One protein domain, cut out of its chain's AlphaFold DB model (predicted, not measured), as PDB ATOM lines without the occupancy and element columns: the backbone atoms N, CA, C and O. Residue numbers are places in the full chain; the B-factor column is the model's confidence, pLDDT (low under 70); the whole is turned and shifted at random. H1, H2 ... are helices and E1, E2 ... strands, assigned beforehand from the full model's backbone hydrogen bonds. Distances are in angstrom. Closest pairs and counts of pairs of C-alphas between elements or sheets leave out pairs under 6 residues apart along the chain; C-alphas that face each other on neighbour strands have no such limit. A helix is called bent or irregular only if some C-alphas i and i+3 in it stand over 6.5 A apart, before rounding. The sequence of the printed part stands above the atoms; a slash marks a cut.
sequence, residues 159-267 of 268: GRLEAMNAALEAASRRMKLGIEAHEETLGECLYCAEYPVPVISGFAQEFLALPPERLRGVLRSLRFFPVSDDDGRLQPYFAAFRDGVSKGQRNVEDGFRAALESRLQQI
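This is residues 159 to 267 of the 268 residues of the protein "Glycine--tRNA ligase beta subunit" of Elusimicrobia bacterium GWB2_63_22 (UniProt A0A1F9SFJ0). A small antiparallel sheet of three strands stands between helices on both faces: H1 covers one face with the short H2 near the end where H1 begins, and H5 crosses the other face with H4 beside the strands. The long, bent E3 runs through the middle of the sheet between E1 and E2, and short H3 only grazes the sheet. The printed part has 109 residues, with five named helices and three named strands in the order H1 H2 E1 H3 H4 E2 E3 H5, a mixed class. It is compact, with a radius of gyration of the C-alphas of 13.1 A and spans of 38 by 28 by 23 A.

Start with H1, residues 159 to 175, on the sheet of E1, residues 196 to 202, E3, residues 234 to 243, and E2, residues 225 to 228, in that order. Its height over the sheet is 8.3 A, and the closest C-alphas of H1 and E1 are those of Ala 167 and Pro 198, 6.1 A apart. H2, residues 183 to 190, is on the same face; H1 touches it with residues 160 to 164 alone, the C-alphas of Leu 161 and Leu 190 being closest at 6.7 A. At E1, antiparallel to E3, find N 199 and O 240 2.8 A apart. H3, residues 205 to 209, only grazes the sheet, with residues 205 to 208. H4, residues 212 to 221, is on the face opposite H1, over none of the strands, at a height over the sheet of 6.9 A. E1, H3, H4 and E2 form a split strand-helix-strand unit, two strands running the same way with E3 between them, its crossover right-handed. In the hairpin of E2 and E3, N 225 and O 239 are 2.8 A apart. H5, residues 249 to 265, is on the same face as H4, over E1 and E3; it touches H4 with residues 260 to 264 alone, opposite ways at a steep tilt of 56 degrees, the C-alphas of Leu 219 and Leu 260 being closest at 7.1 A. Every O i to N i+4 pair is within hydrogen-bond range in H1, H2, H4 and H5; H3 has 0 of 1, beside 2 of 2 O i to N i+3 pairs.

Find C-alpha 159 at (193.835, 237.049, 340.010), where H1 begins; it runs 24.4 A to C-alpha 175. E1 spans 19.3 A. E3 spans 25.9 A and bends by 51 degrees at residue 237. H5 runs 24.1 A to C-alpha 265 at (222.503, 225.518, 319.744).

The two C-alphas farthest apart are those of Gly 159 and Ala 209, 38.4 A. The printed part has no cut and no long link. Its mean pLDDT is 94.4, and no printed residue is under 70.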
ATOM      1  N   GLY A 159     192.863 236.533 339.043       96.25
ATOM      2  CA  GLY A 159     193.835 237.049 340.010       96.25
ATOM      3  C   GLY A 159     195.276 236.635 339.694       96.25
ATOM      4  O   GLY A 159     196.203 237.417 339.901       96.25
ATOM      5  N   ARG A 160     195.492 235.425 339.157       96.62
ATOM      6  CA  ARG A 160     196.818 235.013 338.669       96.62
ATOM      7  C   ARG A 160     197.216 235.774 337.414       96.62
ATOM      8  O   ARG A 160     198.357 236.217 337.329       96.62
ATOM      9  N   LEU A 161     196.300 235.929 336.464       96.38
ATOM     10  CA  LEU A 161     196.552 236.620 335.205       96.38
ATOM     11  C   LEU A 161     196.895 238.097 335.438       96.38
ATOM     12  O   LEU A 161     197.866 238.600 334.877       96.38
ATOM     13  N   GLU A 162     196.155 238.766 336.323       96.38
ATOM     14  CA  GLU A 162     196.437 240.136 336.758       96.38
ATOM     15  C   GLU A 162     197.833 240.245 337.388       96.38
ATOM     16  O   GLU A 162     198.629 241.096 336.986       96.38
ATOM     17  N   ALA A 163     198.177 239.334 338.308       96.19
ATOM     18  CA  ALA A 163     199.498 239.304 338.933       96.19
ATOM     19  C   ALA A 163     200.630 239.099 337.911       96.19
ATOM     20  O   ALA A 163     201.680 239.735 338.013       96.19
ATOM     21  N   MET A 164     200.423 238.241 336.909       97.19
ATOM     22  CA  MET A 164     201.393 237.999 335.840       97.19
ATOM     23  C   MET A 164     201.579 239.226 334.947       97.19
ATOM     24  O   MET A 164     202.714 239.637 334.709       97.19
ATOM     25  N   ASN A 165     200.492 239.850 334.493       97.38
ATOM     26  CA  ASN A 165     200.567 241.059 333.672       97.38
ATOM     27  C   ASN A 165     201.271 242.197 334.419       97.38
ATOM     28  O   ASN A 165     202.245 242.756 333.915       97.38
ATOM     29  N   ALA A 166     200.873 242.460 335.667       97.06
ATOM     30  CA  ALA A 166     201.508 243.475 336.502       97.06
ATOM     31  C   ALA A 166     203.010 243.201 336.717       97.06
ATOM     32  O   ALA A 166     203.827 244.126 336.735       97.06
ATOM     33  N   ALA A 167     203.390 241.928 336.857       96.19
ATOM     34  CA  ALA A 167     204.778 241.506 336.986       96.19
ATOM     35  C   ALA A 167     205.603 241.768 335.712       96.19
ATOM     36  O   ALA A 167     206.720 242.286 335.817       96.19
ATOM     37  N   LEU A 168     205.066 241.456 334.527       97.25
ATOM     38  CA  LEU A 168     205.731 241.752 333.252       97.25
ATOM     39  C   LEU A 168     205.845 243.262 333.024       97.25
ATOM     40  O   LEU A 168     206.926 243.749 332.703       97.25
ATOM     41  N   GLU A 169     204.784 244.028 333.275       97.44
ATOM     42  CA  GLU A 169     204.827 245.489 333.168       97.44
ATOM     43  C   GLU A 169     205.879 246.105 334.098       97.44
ATOM     44  O   GLU A 169     206.650 246.981 333.699       97.44
ATOM     45  N   ALA A 170     205.948 245.645 335.350       97.31
ATOM     46  CA  ALA A 170     206.945 246.120 336.302       97.31
ATOM     47  C   ALA A 170     208.376 245.787 335.852       97.31
ATOM     48  O   ALA A 170     209.269 246.631 335.978       97.31
ATOM     49  N   ALA A 171     208.595 244.587 335.306       96.19
ATOM     50  CA  ALA A 171     209.886 244.187 334.757       96.19
ATOM     51  C   ALA A 171     210.274 245.034 333.535       96.19
ATOM     52  O   ALA A 171     211.387 245.563 333.498       96.19
ATOM     53  N   SER A 172     209.343 245.244 332.603       97.19
ATOM     54  CA  SER A 172     209.528 246.096 331.424       97.19
ATOM     55  C   SER A 172     209.927 247.523 331.820       97.19
ATOM     56  O   SER A 172     210.969 248.020 331.385       97.19
ATOM     57  N   ARG A 173     209.194 248.148 332.756       97.19
ATOM     58  CA  ARG A 173     209.527 249.489 333.280       97.19
ATOM     59  C   ARG A 173     210.916 249.553 333.912       97.19
ATOM     60  O   ARG A 173     211.638 250.528 333.713       97.19
ATOM     61  N   ARG A 174     211.300 248.531 334.682       96.44
ATOM     62  CA  ARG A 174     212.614 248.466 335.344       96.44
ATOM     63  C   ARG A 174     213.756 248.329 334.337       96.44
ATOM     64  O   ARG A 174     214.815 248.910 334.556       96.44
ATOM     65  N   MET A 175     213.554 247.556 333.273       96.12
ATOM     66  CA  MET A 175     214.551 247.340 332.221       96.12
ATOM     67  C   MET A 175     214.614 248.490 331.216       96.12
ATOM     68  O   MET A 175     215.640 248.641 330.563       96.12
ATOM     69  N   LYS A 176     213.542 249.290 331.111       97.00
ATOM     70  CA  LYS A 176     213.327 250.247 330.014       97.00
ATOM     71  C   LYS A 176     213.376 249.552 328.647       97.00
ATOM     72  O   LYS A 176     213.990 250.053 327.716       97.00
ATOM     73  N   LEU A 177     212.778 248.363 328.580       97.31
ATOM     74  CA  LEU A 177     212.675 247.525 327.386       97.31
ATOM     75  C   LEU A 177     211.267 246.925 327.321       97.31
ATOM     76  O   LEU A 177     210.655 246.667 328.363       97.31
ATOM     77  N   GLY A 178     210.755 246.685 326.118       97.50
ATOM     78  CA  GLY A 178     209.464 246.039 325.894       97.50
ATOM     79  C   GLY A 178     209.534 244.531 326.138       97.50
ATOM     80  O   GLY A 178     210.502 243.885 325.748       97.50
ATOM     81  N   ILE A 179     208.505 243.962 326.771       98.00
ATOM     82  CA  ILE A 179     208.328 242.507 326.899       98.00
ATOM     83  C   ILE A 179     207.163 242.089 326.004       98.00
ATOM     84  O   ILE A 179     206.048 242.584 326.157       98.00
ATOM     85  N   GLU A 180     207.414 241.158 325.087       95.44
ATOM     86  CA  GLU A 180     206.422 240.631 324.145       95.44
ATOM     87  C   GLU A 180     205.502 239.612 324.852       95.44
ATOM     88  O   GLU A 180     205.672 238.394 324.755       95.44
ATOM     89  N   ALA A 181     204.532 240.122 325.619       92.44
ATOM     90  CA  ALA A 181     203.575 239.341 326.404       92.44
ATOM     91  C   ALA A 181     202.439 238.760 325.537       92.44
ATOM     92  O   ALA A 181     201.318 239.262 325.529       92.44
ATOM     93  N   HIS A 182     202.723 237.695 324.785       92.00
ATOM     94  CA  HIS A 182     201.702 237.013 323.984       92.00
ATOM     95  C   HIS A 182     200.668 236.286 324.862       92.00
ATOM     96  O   HIS A 182     201.040 235.484 325.724       92.00
ATOM     97  N   GLU A 183     199.376 236.505 324.591       91.56
ATOM     98  CA  GLU A 183     198.259 235.930 325.359       91.56
ATOM     99  C   GLU A 183     198.299 234.398 325.423       91.56
ATOM    100  O   GLU A 183     198.081 233.820 326.485       91.56
ATOM    101  N   GLU A 184     198.641 233.728 324.318       91.00
ATOM    102  CA  GLU A 184     198.745 232.263 324.272       91.00
ATOM    103  C   GLU A 184     199.814 231.744 325.243       91.00
ATOM    104  O   GLU A 184     199.553 230.864 326.063       91.00
ATOM    105  N   THR A 185     201.011 232.339 325.211       93.62
ATOM    106  CA  THR A 185     202.123 231.973 326.102       93.62
ATOM    107  C   THR A 185     201.800 232.274 327.566       93.62
ATOM    108  O   THR A 185     202.170 231.508 328.461       93.62
ATOM    109  N   LEU A 186     201.082 233.369 327.819       94.44
ATOM    110  CA  LEU A 186     200.622 233.737 329.151       94.44
ATOM    111  C   LEU A 186     199.582 232.737 329.678       94.44
ATOM    112  O   LEU A 186     199.687 232.291 330.821       94.44
ATOM    113  N   GLY A 187     198.645 232.320 328.825       92.56
ATOM    114  CA  GLY A 187     197.650 231.294 329.123       92.56
ATOM    115  C   GLY A 187     198.271 229.928 329.423       92.56
ATOM    116  O   GLY A 187     197.819 229.235 330.331       92.56
ATOM    117  N   GLU A 188     199.349 229.544 328.735       92.00
ATOM    118  CA  GLU A 188     200.095 228.333 329.094       92.00
ATOM    119  C   GLU A 188     200.768 228.455 330.467       92.00
ATOM    120  O   GLU A 188     200.661 227.548 331.296       92.00
ATOM    121  N   CYS A 189     201.439 229.582 330.729       94.56
ATOM    122  CA  CYS A 189     202.090 229.843 332.014       94.56
ATOM    123  C   CYS A 189     201.097 229.830 333.187       94.56
ATOM    124  O   CYS A 189     201.432 229.329 334.263       94.56
ATOM    125  N   LEU A 190     199.877 230.337 332.976       95.25
ATOM    126  CA  LEU A 190     198.817 230.426 333.985       95.25
ATOM    127  C   LEU A 190     198.529 229.073 334.652       95.25
ATOM    128  O   LEU A 190     198.347 228.996 335.867       95.25
ATOM    129  N   TYR A 191     198.529 227.991 333.872       94.50
ATOM    130  CA  TYR A 191     198.256 226.638 334.367       94.50
ATOM    131  C   TYR A 191     199.509 225.876 334.815       94.50
ATOM    132  O   TYR A 191     199.394 224.766 335.337       94.50
ATOM    133  N   CYS A 192     200.697 226.462 334.653       93.44
ATOM    134  CA  CYS A 192     201.954 225.918 335.163       93.44
ATOM    135  C   CYS A 192     202.280 226.374 336.592       93.44
ATOM    136  O   CYS A 192     203.166 225.780 337.203       93.44
ATOM    137  N   ALA A 193     201.591 227.393 337.116       93.75
ATOM    138  CA  ALA A 193     201.905 227.982 338.411       93.75
ATOM    139  C   ALA A 193     200.668 228.217 339.291       93.75
ATOM    140  O   ALA A 193     199.607 228.647 338.832       93.75
ATOM    141  N   GLU A 194     200.826 227.967 340.587       94.69
ATOM    142  CA  GLU A 194     199.925 228.422 341.644       94.69
ATOM    143  C   GLU A 194     200.284 229.836 342.109       94.69
ATOM    144  O   GLU A 194     199.409 230.587 342.537       94.69
ATOM    145  N   TYR A 195     201.565 230.205 342.026       95.50
ATOM    146  CA  TYR A 195     202.060 231.535 342.364       95.50
ATOM    147  C   TYR A 195     203.152 231.959 341.379       95.50
ATOM    148  O   TYR A 195     204.335 231.657 341.573       95.50
ATOM    149  N   PRO A 196     202.757 232.637 340.290       94.81
ATOM    150  CA  PRO A 196     203.681 233.014 339.238       94.81
ATOM    151  C   PRO A 196     204.614 234.132 339.714       94.81
ATOM    152  O   PRO A 196     204.176 235.212 340.103       94.81
ATOM    153  N   VAL A 197     205.921 233.885 339.640       94.06
ATOM    154  CA  VAL A 197     206.962 234.890 339.903       94.06
ATOM    155  C   VAL A 197     207.743 235.153 338.619       94.06
ATOM    156  O   VAL A 197     208.223 234.189 338.012       94.06
ATOM    157  N   PRO A 198     207.889 236.424 338.193       94.25
ATOM    158  CA  PRO A 198     208.651 236.748 336.999       94.25
ATOM    159  C   PRO A 198     210.135 236.450 337.224       94.25
ATOM    160  O   PRO A 198     210.698 236.724 338.289       94.25
ATOM    161  N   VAL A 199     210.773 235.919 336.194       95.25
ATOM    162  CA  VAL A 199     212.214 235.700 336.114       95.25
ATOM    163  C   VAL A 199     212.698 236.396 334.856       95.25
ATOM    164  O   VAL A 199     212.187 236.129 333.773       95.25
ATOM    165  N   ILE A 200     213.672 237.289 335.006       95.62
ATOM    166  CA  ILE A 200     214.325 237.965 333.888       95.62
ATOM    167  C   ILE A 200     215.735 237.411 333.792       95.62
ATOM    168  O   ILE A 200     216.479 237.473 334.768       95.62
ATOM    169  N   SER A 201     216.106 236.883 332.631       96.69
ATOM    170  CA  SER A 201     217.456 236.377 332.395       96.69
ATOM    171  C   SER A 201     217.950 236.807 331.020       96.69
ATOM    172  O   SER A 201     217.164 237.059 330.107       96.69
ATOM    173  N   GLY A 202     219.270 236.931 330.899       96.56
ATOM    174  CA  GLY A 202     219.942 237.132 329.621       96.56
ATOM    175  C   GLY A 202     220.383 235.816 328.986       96.56
ATOM    176  O   GLY A 202     220.437 234.791 329.670       96.56
ATOM    177  N   PHE A 203     220.743 235.863 327.710       96.81
ATOM    178  CA  PHE A 203     221.394 234.776 326.964       96.81
ATOM    179  C   PHE A 203     222.547 235.326 326.117       96.81
ATOM    180  O   PHE A 203     222.681 236.542 325.966       96.81
ATOM    181  N   ALA A 204     223.408 234.451 325.593       96.44
ATOM    182  CA  ALA A 204     224.564 234.875 324.805       96.44
ATOM    183  C   ALA A 204     224.163 235.727 323.581       96.44
ATOM    184  O   ALA A 204     223.293 235.357 322.790       96.44
ATOM    185  N   GLN A 205     224.832 236.873 323.409       96.12
ATOM    186  CA  GLN A 205     224.516 237.852 322.362       96.12
ATOM    187  C   GLN A 205     224.684 237.291 320.942       96.12
ATOM    188  O   GLN A 205     224.005 237.739 320.021       96.12
ATOM    189  N   GLU A 206     225.549 236.292 320.759       95.81
ATOM    190  CA  GLU A 206     225.770 235.606 319.480       95.81
ATOM    191  C   GLU A 206     224.486 235.018 318.875       95.81
ATOM    192  O   GLU A 206     224.323 235.025 317.656       95.81
ATOM    193  N   PHE A 207     223.520 234.610 319.706       96.00
ATOM    194  CA  PHE A 207     222.242 234.087 319.224       96.00
ATOM    195  C   PHE A 207     221.349 235.148 318.567       96.00
ATOM    196  O   PHE A 207     220.402 234.787 317.871       96.00
ATOM    197  N   LEU A 208     221.650 236.445 318.715       95.94
ATOM    198  CA  LEU A 208     220.962 237.510 317.971       95.94
ATOM    199  C   LEU A 208     221.307 237.512 316.472       95.94
ATOM    200  O   LEU A 208     220.631 238.185 315.701       95.94
ATOM    201  N   ALA A 209     222.327 236.756 316.043       95.06
ATOM    202  CA  ALA A 209     222.610 236.535 314.624       95.06
ATOM    203  C   ALA A 209     221.571 235.618 313.944       95.06
ATOM    204  O   ALA A 209     221.476 235.598 312.715       95.06
ATOM    205  N   LEU A 210     220.787 234.861 314.723       94.75
ATOM    206  CA  LEU A 210     219.699 234.038 314.201       94.75
ATOM    207  C   LEU A 210     218.556 234.914 313.663       94.75
ATOM    208  O   LEU A 210     218.306 235.998 314.192       94.75
ATOM    209  N   PRO A 211     217.782 234.433 312.669       95.75
ATOM    210  CA  PRO A 211     216.577 235.131 312.232       95.75
ATOM    211  C   PRO A 211     215.634 235.416 313.422       95.75
ATOM    212  O   PRO A 211     215.288 234.467 314.137       95.75
ATOM    213  N   PRO A 212     215.165 236.666 313.629       94.81
ATOM    214  CA  PRO A 212     214.384 237.044 314.813       94.81
ATOM    215  C   PRO A 212     213.164 236.152 315.077       94.81
ATOM    216  O   PRO A 212     212.930 235.732 316.207       94.81
ATOM    217  N   GLU A 213     212.431 235.775 314.028       94.69
ATOM    218  CA  GLU A 213     211.253 234.907 314.154       94.69
ATOM    219  C   GLU A 213     211.588 233.489 314.625       94.69
ATOM    220  O   GLU A 213     210.807 232.870 315.351       94.69
ATOM    221  N   ARG A 214     212.778 232.983 314.281       95.38
ATOM    222  CA  ARG A 214     213.256 231.687 314.772       95.38
ATOM    223  C   ARG A 214     213.542 231.762 316.272       95.38
ATOM    224  O   ARG A 214     213.091 230.892 317.014       95.38
ATOM    225  N   LEU A 215     214.230 232.814 316.720       96.06
ATOM    226  CA  LEU A 215     214.535 233.039 318.136       96.06
ATOM    227  C   LEU A 215     213.257 233.227 318.971       96.06
ATOM    228  O   LEU A 215     213.078 232.549 319.984       96.06
ATOM    229  N   ARG A 216     212.315 234.059 318.500       96.00
ATOM    230  CA  ARG A 216     210.986 234.214 319.118       96.00
ATOM    231  C   ARG A 216     210.233 232.890 319.207       96.00
ATOM    232  O   ARG A 216     209.634 232.595 320.238       96.00
ATOM    233  N   GLY A 217     210.284 232.076 318.151       95.69
ATOM    234  CA  GLY A 217     209.677 230.745 318.129       95.69
ATOM    235  C   GLY A 217     210.217 229.826 319.227       95.69
ATOM    236  O   GLY A 217     209.433 229.199 319.942       95.69
ATOM    237  N   VAL A 218     211.541 229.784 319.421       96.75
ATOM    238  CA  VAL A 218     212.156 228.984 320.495       96.75
ATOM    239  C   VAL A 218     211.759 229.498 321.872       96.75
ATOM    240  O   VAL A 218     211.353 228.688 322.710       96.75
ATOM    241  N   LEU A 219     211.829 230.814 322.094       97.00
ATOM    242  CA  LEU A 219     211.422 231.445 323.352       97.00
ATOM    243  C   LEU A 219     209.977 231.073 323.708       97.00
ATOM    244  O   LEU A 219     209.734 230.513 324.778       97.00
ATOM    245  N   ARG A 220     209.034 231.249 322.773       95.62
ATOM    246  CA  ARG A 220     207.627 230.868 322.976       95.62
ATOM    247  C   ARG A 220     207.460 229.374 323.262       95.62
ATOM    248  O   ARG A 220     206.710 229.017 324.163       95.62
ATOM    249  N   SER A 221     208.214 228.500 322.587       94.56
ATOM    250  CA  SER A 221     208.169 227.042 322.834       94.56
ATOM    251  C   SER A 221     208.603 226.631 324.250       94.56
ATOM    252  O   SER A 221     208.286 225.532 324.710       94.56
ATOM    253  N   LEU A 222     209.353 227.499 324.934       95.50
ATOM    254  CA  LEU A 222     209.797 227.335 326.318       95.50
ATOM    255  C   LEU A 222     208.910 228.082 327.320       95.50
ATOM    256  O   LEU A 222     209.187 228.036 328.518       95.50
ATOM    257  N   ARG A 223     207.837 228.729 326.848       96.06
ATOM    258  CA  ARG A 223     207.003 229.667 327.610       96.06
ATOM    259  C   ARG A 223     207.770 230.890 328.122       96.06
ATOM    260  O   ARG A 223     207.524 231.381 329.222       96.06
ATOM    261  N   PHE A 224     208.729 231.361 327.329       97.44
ATOM    262  CA  PHE A 224     209.478 232.586 327.588       97.44
ATOM    263  C   PHE A 224     208.947 233.724 326.713       97.44
ATOM    264  O   PHE A 224     208.484 233.509 325.593       97.44
ATOM    265  N   PHE A 225     209.046 234.942 327.233       98.06
ATOM    266  CA  PHE A 225     208.610 236.173 326.593       98.06
ATOM    267  C   PHE A 225     209.839 236.925 326.073       98.06
ATOM    268  O   PHE A 225     210.713 237.282 326.876       98.06
ATOM    269  N   PRO A 226     209.940 237.152 324.754       97.81
ATOM    270  CA  PRO A 226     211.013 237.949 324.174       97.81
ATOM    271  C   PRO A 226     211.049 239.370 324.737       97.81
ATOM    272  O   PRO A 226     210.014 239.941 325.087       97.81
ATOM    273  N   VAL A 227     212.249 239.945 324.801       98.12
ATOM    274  CA  VAL A 227     212.465 241.348 325.164       98.12
ATOM    275  C   VAL A 227     212.977 242.099 323.940       98.12
ATOM    276  O   VAL A 227     213.909 241.636 323.281       98.12
ATOM    277  N   SER A 228     212.406 243.268 323.673       97.31
ATOM    278  CA  SER A 228     212.763 244.130 322.544       97.31
ATOM    279  C   SER A 228     213.002 245.570 323.000       97.31
ATOM    280  O   SER A 228     212.503 245.991 324.045       97.31
ATOM    281  N   ASP A 229     213.796 246.321 322.242       96.88
ATOM    282  CA  ASP A 229     213.926 247.772 322.418       96.88
ATOM    283  C   ASP A 229     212.740 248.533 321.792       96.88
ATOM    284  O   ASP A 229     211.814 247.930 321.241       96.88
ATOM    285  N   ASP A 230     212.770 249.863 321.883       94.88
ATOM    286  CA  ASP A 230     211.725 250.744 321.340       94.88
ATOM    287  C   ASP A 230     211.617 250.676 319.801       94.88
ATOM    288  O   ASP A 230     210.564 250.985 319.245       94.88
ATOM    289  N   ASP A 231     212.673 250.223 319.111       94.19
ATOM    290  CA  ASP A 231     212.691 249.995 317.659       94.19
ATOM    291  C   ASP A 231     212.149 248.597 317.280       94.19
ATOM    292  O   ASP A 231     212.116 248.232 316.101       94.19
ATOM    293  N   GLY A 232     211.754 247.776 318.263       92.62
ATOM    294  CA  GLY A 232     211.291 246.402 318.060       92.62
ATOM    295  C   GLY A 232     212.415 245.391 317.791       92.62
ATOM    296  O   GLY A 232     212.145 244.261 317.359       92.62
ATOM    297  N   ARG A 233     213.680 245.765 318.027       95.50
ATOM    298  CA  ARG A 233     214.824 244.857 317.887       95.50
ATOM    299  C   ARG A 233     214.969 244.004 319.137       95.50
ATOM    300  O   ARG A 233     215.051 244.523 320.251       95.50
ATOM    301  N   LEU A 234     215.076 242.691 318.925       97.19
ATOM    302  CA  LEU A 234     215.309 241.732 320.000       97.19
ATOM    303  C   LEU A 234     216.590 242.069 320.760       97.19
ATOM    304  O   LEU A 234     217.653 242.265 320.171       97.19
ATOM    305  N   GLN A 235     216.469 242.072 322.079       97.88
ATOM    306  CA  GLN A 235     217.575 242.201 323.014       97.88
ATOM    307  C   GLN A 235     217.948 240.816 323.562       97.88
ATOM    308  O   GLN A 235     217.114 239.906 323.542       97.88
ATOM    309  N   PRO A 236     219.175 240.617 324.082       97.12
ATOM    310  CA  PRO A 236     219.634 239.321 324.585       97.12
ATOM    311  C   PRO A 236     219.055 239.003 325.975       97.12
ATOM    312  O   PRO A 236     219.763 238.541 326.868       97.12
ATOM    313  N   TYR A 237     217.764 239.281 326.171       97.94
ATOM    314  CA  TYR A 237     217.007 239.075 327.398       97.94
ATOM    315  C   TYR A 237     215.664 238.414 327.100       97.94
ATOM    316  O   TYR A 237     215.089 238.561 326.023       97.94
ATOM    317  N   PHE A 238     215.143 237.709 328.093       98.00
ATOM    318  CA  PHE A 238     213.785 237.189 328.083       98.00
ATOM    319  C   PHE A 238     213.184 237.275 329.482       98.00
ATOM    320  O   PHE A 238     213.898 237.275 330.493       98.00
ATOM    321  N   ALA A 239     211.858 237.318 329.530       97.81
ATOM    322  CA  ALA A 239     211.104 237.078 330.746       97.81
ATOM    323  C   ALA A 239     210.524 235.661 330.742       97.81
ATOM    324  O   ALA A 239     210.280 235.069 329.695       97.81
ATOM    325  N   ALA A 240     210.291 235.107 331.919       96.94
ATOM    326  CA  ALA A 240     209.639 233.822 332.117       96.94
ATOM    327  C   ALA A 240     208.895 233.835 333.452       96.94
ATOM    328  O   ALA A 240     209.128 234.708 334.290       96.94
ATOM    329  N   PHE A 241     208.042 232.840 333.681       95.75
ATOM    330  CA  PHE A 241     207.444 232.609 334.992       95.75
ATOM    331  C   PHE A 241     207.944 231.310 335.599       95.75
ATOM    332  O   PHE A 241     208.055 230.281 334.933       95.75
ATOM    333  N   ARG A 242     208.203 231.363 336.901       93.44
ATOM    334  CA  ARG A 242     208.350 230.181 337.749       93.44
ATOM    335  C   ARG A 242     207.159 230.084 338.691       93.44
ATOM    336  O   ARG A 242     206.601 231.111 339.075       93.44
ATOM    337  N   ASP A 243     206.852 228.871 339.123       93.69
ATOM    338  CA  ASP A 243     205.958 228.637 340.253       93.69
ATOM    339  C   ASP A 243     206.771 228.677 341.551       93.69
ATOM    340  O   ASP A 243     207.657 227.844 341.764       93.69
ATOM    341  N   GLY A 244     206.585 229.691 342.396       88.62
ATOM    342  CA  GLY A 244     207.408 229.788 343.599       88.62
ATOM    343  C   GLY A 244     207.363 231.108 344.333       88.62
ATOM    344  O   GLY A 244     206.685 232.042 343.960       88.62
ATOM    345  N   VAL A 245     208.181 231.207 345.376       82.25
ATOM    346  CA  VAL A 245     208.397 232.444 346.152       82.25
ATOM    347  C   VAL A 245     209.783 233.021 345.876       82.25
ATOM    348  O   VAL A 245     210.604 232.327 345.300       82.25
ATOM    349  N   SER A 246     210.109 234.240 346.300       70.56
ATOM    350  CA  SER A 246     211.363 234.949 345.955       70.56
ATOM    351  C   SER A 246     212.668 234.386 346.572       70.56
ATOM    352  O   SER A 246     213.439 235.122 347.183       70.56
ATOM    353  N   LYS A 247     212.954 233.084 346.430       73.56
ATOM    354  CA  LYS A 247     214.198 232.418 346.868       73.56
ATOM    355  C   LYS A 247     214.897 231.711 345.704       73.56
ATOM    356  O   LYS A 247     214.239 231.093 344.869       73.56
ATOM    357  N   GLY A 248     216.230 231.769 345.672       76.38
ATOM    358  CA  GLY A 248     217.050 231.043 344.690       76.38
ATOM    359  C   GLY A 248     216.934 231.562 343.253       76.38
ATOM    360  O   GLY A 248     217.010 230.764 342.327       76.38
ATOM    361  N   GLN A 249     216.714 232.868 343.058       80.94
ATOM    362  CA  GLN A 249     216.448 233.427 341.725       80.94
ATOM    363  C   GLN A 249     217.583 233.189 340.727       80.94
ATOM    364  O   GLN A 249     217.308 232.715 339.635       80.94
ATOM    365  N   ARG A 250     218.846 233.369 341.139       87.12
ATOM    366  CA  ARG A 250     220.009 233.115 340.268       87.12
ATOM    367  C   ARG A 250     220.021 231.696 339.691       87.12
ATOM    368  O   ARG A 250     220.184 231.529 338.494       87.12
ATOM    369  N   ASN A 251     219.743 230.686 340.516       87.94
ATOM    370  CA  ASN A 251     219.712 229.294 340.053       87.94
ATOM    371  C   ASN A 251     218.612 229.061 339.005       87.94
ATOM    372  O   ASN A 251     218.794 228.265 338.090       87.94
ATOM    373  N   VAL A 252     217.468 229.741 339.140       90.25
ATOM    374  CA  VAL A 252     216.375 229.647 338.161       90.25
ATOM    375  C   VAL A 252     216.712 230.417 336.887       90.25
ATOM    376  O   VAL A 252     216.481 229.900 335.799       90.25
ATOM    377  N   GLU A 253     217.301 231.607 337.005       93.00
ATOM    378  CA  GLU A 253     217.792 232.396 335.868       93.00
ATOM    379  C   GLU A 253     218.810 231.612 335.032       93.00
ATOM    380  O   GLU A 253     218.702 231.592 333.804       93.00
ATOM    381  N   ASP A 254     219.761 230.941 335.689       93.06
ATOM    382  CA  ASP A 254     220.781 230.116 335.041       93.06
ATOM    383  C   ASP A 254     220.173 228.846 334.430       93.06
ATOM    384  O   ASP A 254     220.503 228.487 333.301       93.06
ATOM    385  N   GLY A 255     219.233 228.198 335.125       94.69
ATOM    386  CA  GLY A 255     218.515 227.037 334.595       94.69
ATOM    387  C   GLY A 255     217.690 227.369 333.348       94.69
ATOM    388  O   GLY A 255     217.732 226.634 332.362       94.69
ATOM    389  N   PHE A 256     216.974 228.496 333.356       96.25
ATOM    390  CA  PHE A 256     216.225 228.970 332.190       96.25
ATOM    391  C   PHE A 256     217.146 229.383 331.044       96.25
ATOM    392  O   PHE A 256     216.867 229.028 329.898       96.25
ATOM    393  N   ARG A 257     218.262 230.066 331.338       96.75
ATOM    394  CA  ARG A 257     219.280 230.398 330.332       96.75
ATOM    395  C   ARG A 257     219.816 229.134 329.668       96.75
ATOM    396  O   ARG A 257     219.754 229.026 328.449       96.75
ATOM    397  N   ALA A 258     220.252 228.154 330.455       95.62
ATOM    398  CA  ALA A 258     220.784 226.896 329.938       95.62
ATOM    399  C   ALA A 258     219.758 226.138 329.076       95.62
ATOM    400  O   ALA A 258     220.107 225.598 328.026       95.62
ATOM    401  N   ALA A 259     218.482 226.128 329.479       95.81
ATOM    402  CA  ALA A 259     217.410 225.511 328.699       95.81
ATOM    403  C   ALA A 259     217.183 226.207 327.345       95.81
ATOM    404  O   ALA A 259     216.973 225.528 326.337       95.81
ATOM    405  N   LEU A 260     217.239 227.542 327.315       96.94
ATOM    406  CA  LEU A 260     217.146 228.322 326.082       96.94
ATOM    407  C   LEU A 260     218.348 228.064 325.172       96.94
ATOM    408  O   LEU A 260     218.168 227.659 324.026       96.94
ATOM    409  N   GLU A 261     219.561 228.253 325.684       95.75
ATOM    410  CA  GLU A 261     220.791 228.143 324.896       95.75
ATOM    411  C   GLU A 261     220.976 226.731 324.335       95.75
ATOM    412  O   GLU A 261     221.335 226.582 323.170       95.75
ATOM    413  N   SER A 262     220.609 225.691 325.092       95.81
ATOM    414  CA  SER A 262     220.615 224.312 324.594       95.81
ATOM    415  C   SER A 262     219.706 224.117 323.373       95.81
ATOM    416  O   SER A 262     220.089 223.415 322.437       95.81
ATOM    417  N   ARG A 263     218.522 224.750 323.334       95.06
ATOM    418  CA  ARG A 263     217.634 224.690 322.158       95.06
ATOM    419  C   ARG A 263     218.142 225.536 321.001       95.06
ATOM    420  O   ARG A 263     217.999 225.124 319.854       95.06
ATOM    421  N   LEU A 264     218.726 226.697 321.287       93.69
ATOM    422  CA  LEU A 264     219.279 227.574 320.258       93.69
ATOM    423  C   LEU A 264     220.483 226.931 319.562       93.69
ATOM    424  O   LEU A 264     220.556 226.966 318.337       93.69
ATOM    425  N   GLN A 265     221.362 226.255 320.303       92.62
ATOM    426  CA  GLN A 265     222.503 225.518 319.744       92.62
ATOM    427  C   GLN A 265     222.092 224.405 318.769       92.62
ATOM    428  O   GLN A 265     222.831 224.107 317.841       92.62
ATOM    429  N   GLN A 266     220.913 223.799 318.943       89.00
ATOM    430  CA  GLN A 266     220.416 222.746 318.044       89.00
ATOM    431  C   GLN A 266     219.925 223.275 316.689       89.00
ATOM    432  O   GLN A 266     219.713 222.488 315.769       89.00
ATOM    433  N   ILE A 267     219.694 224.586 316.576       84.75
ATOM    434  CA  ILE A 267     219.115 225.229 315.387       84.75
ATOM    435  C   ILE A 267     219.992 226.350 314.813       84.75
ATOM    436  O   ILE A 267     219.542 227.060 313.899       84.75
TER     437      ILE A 267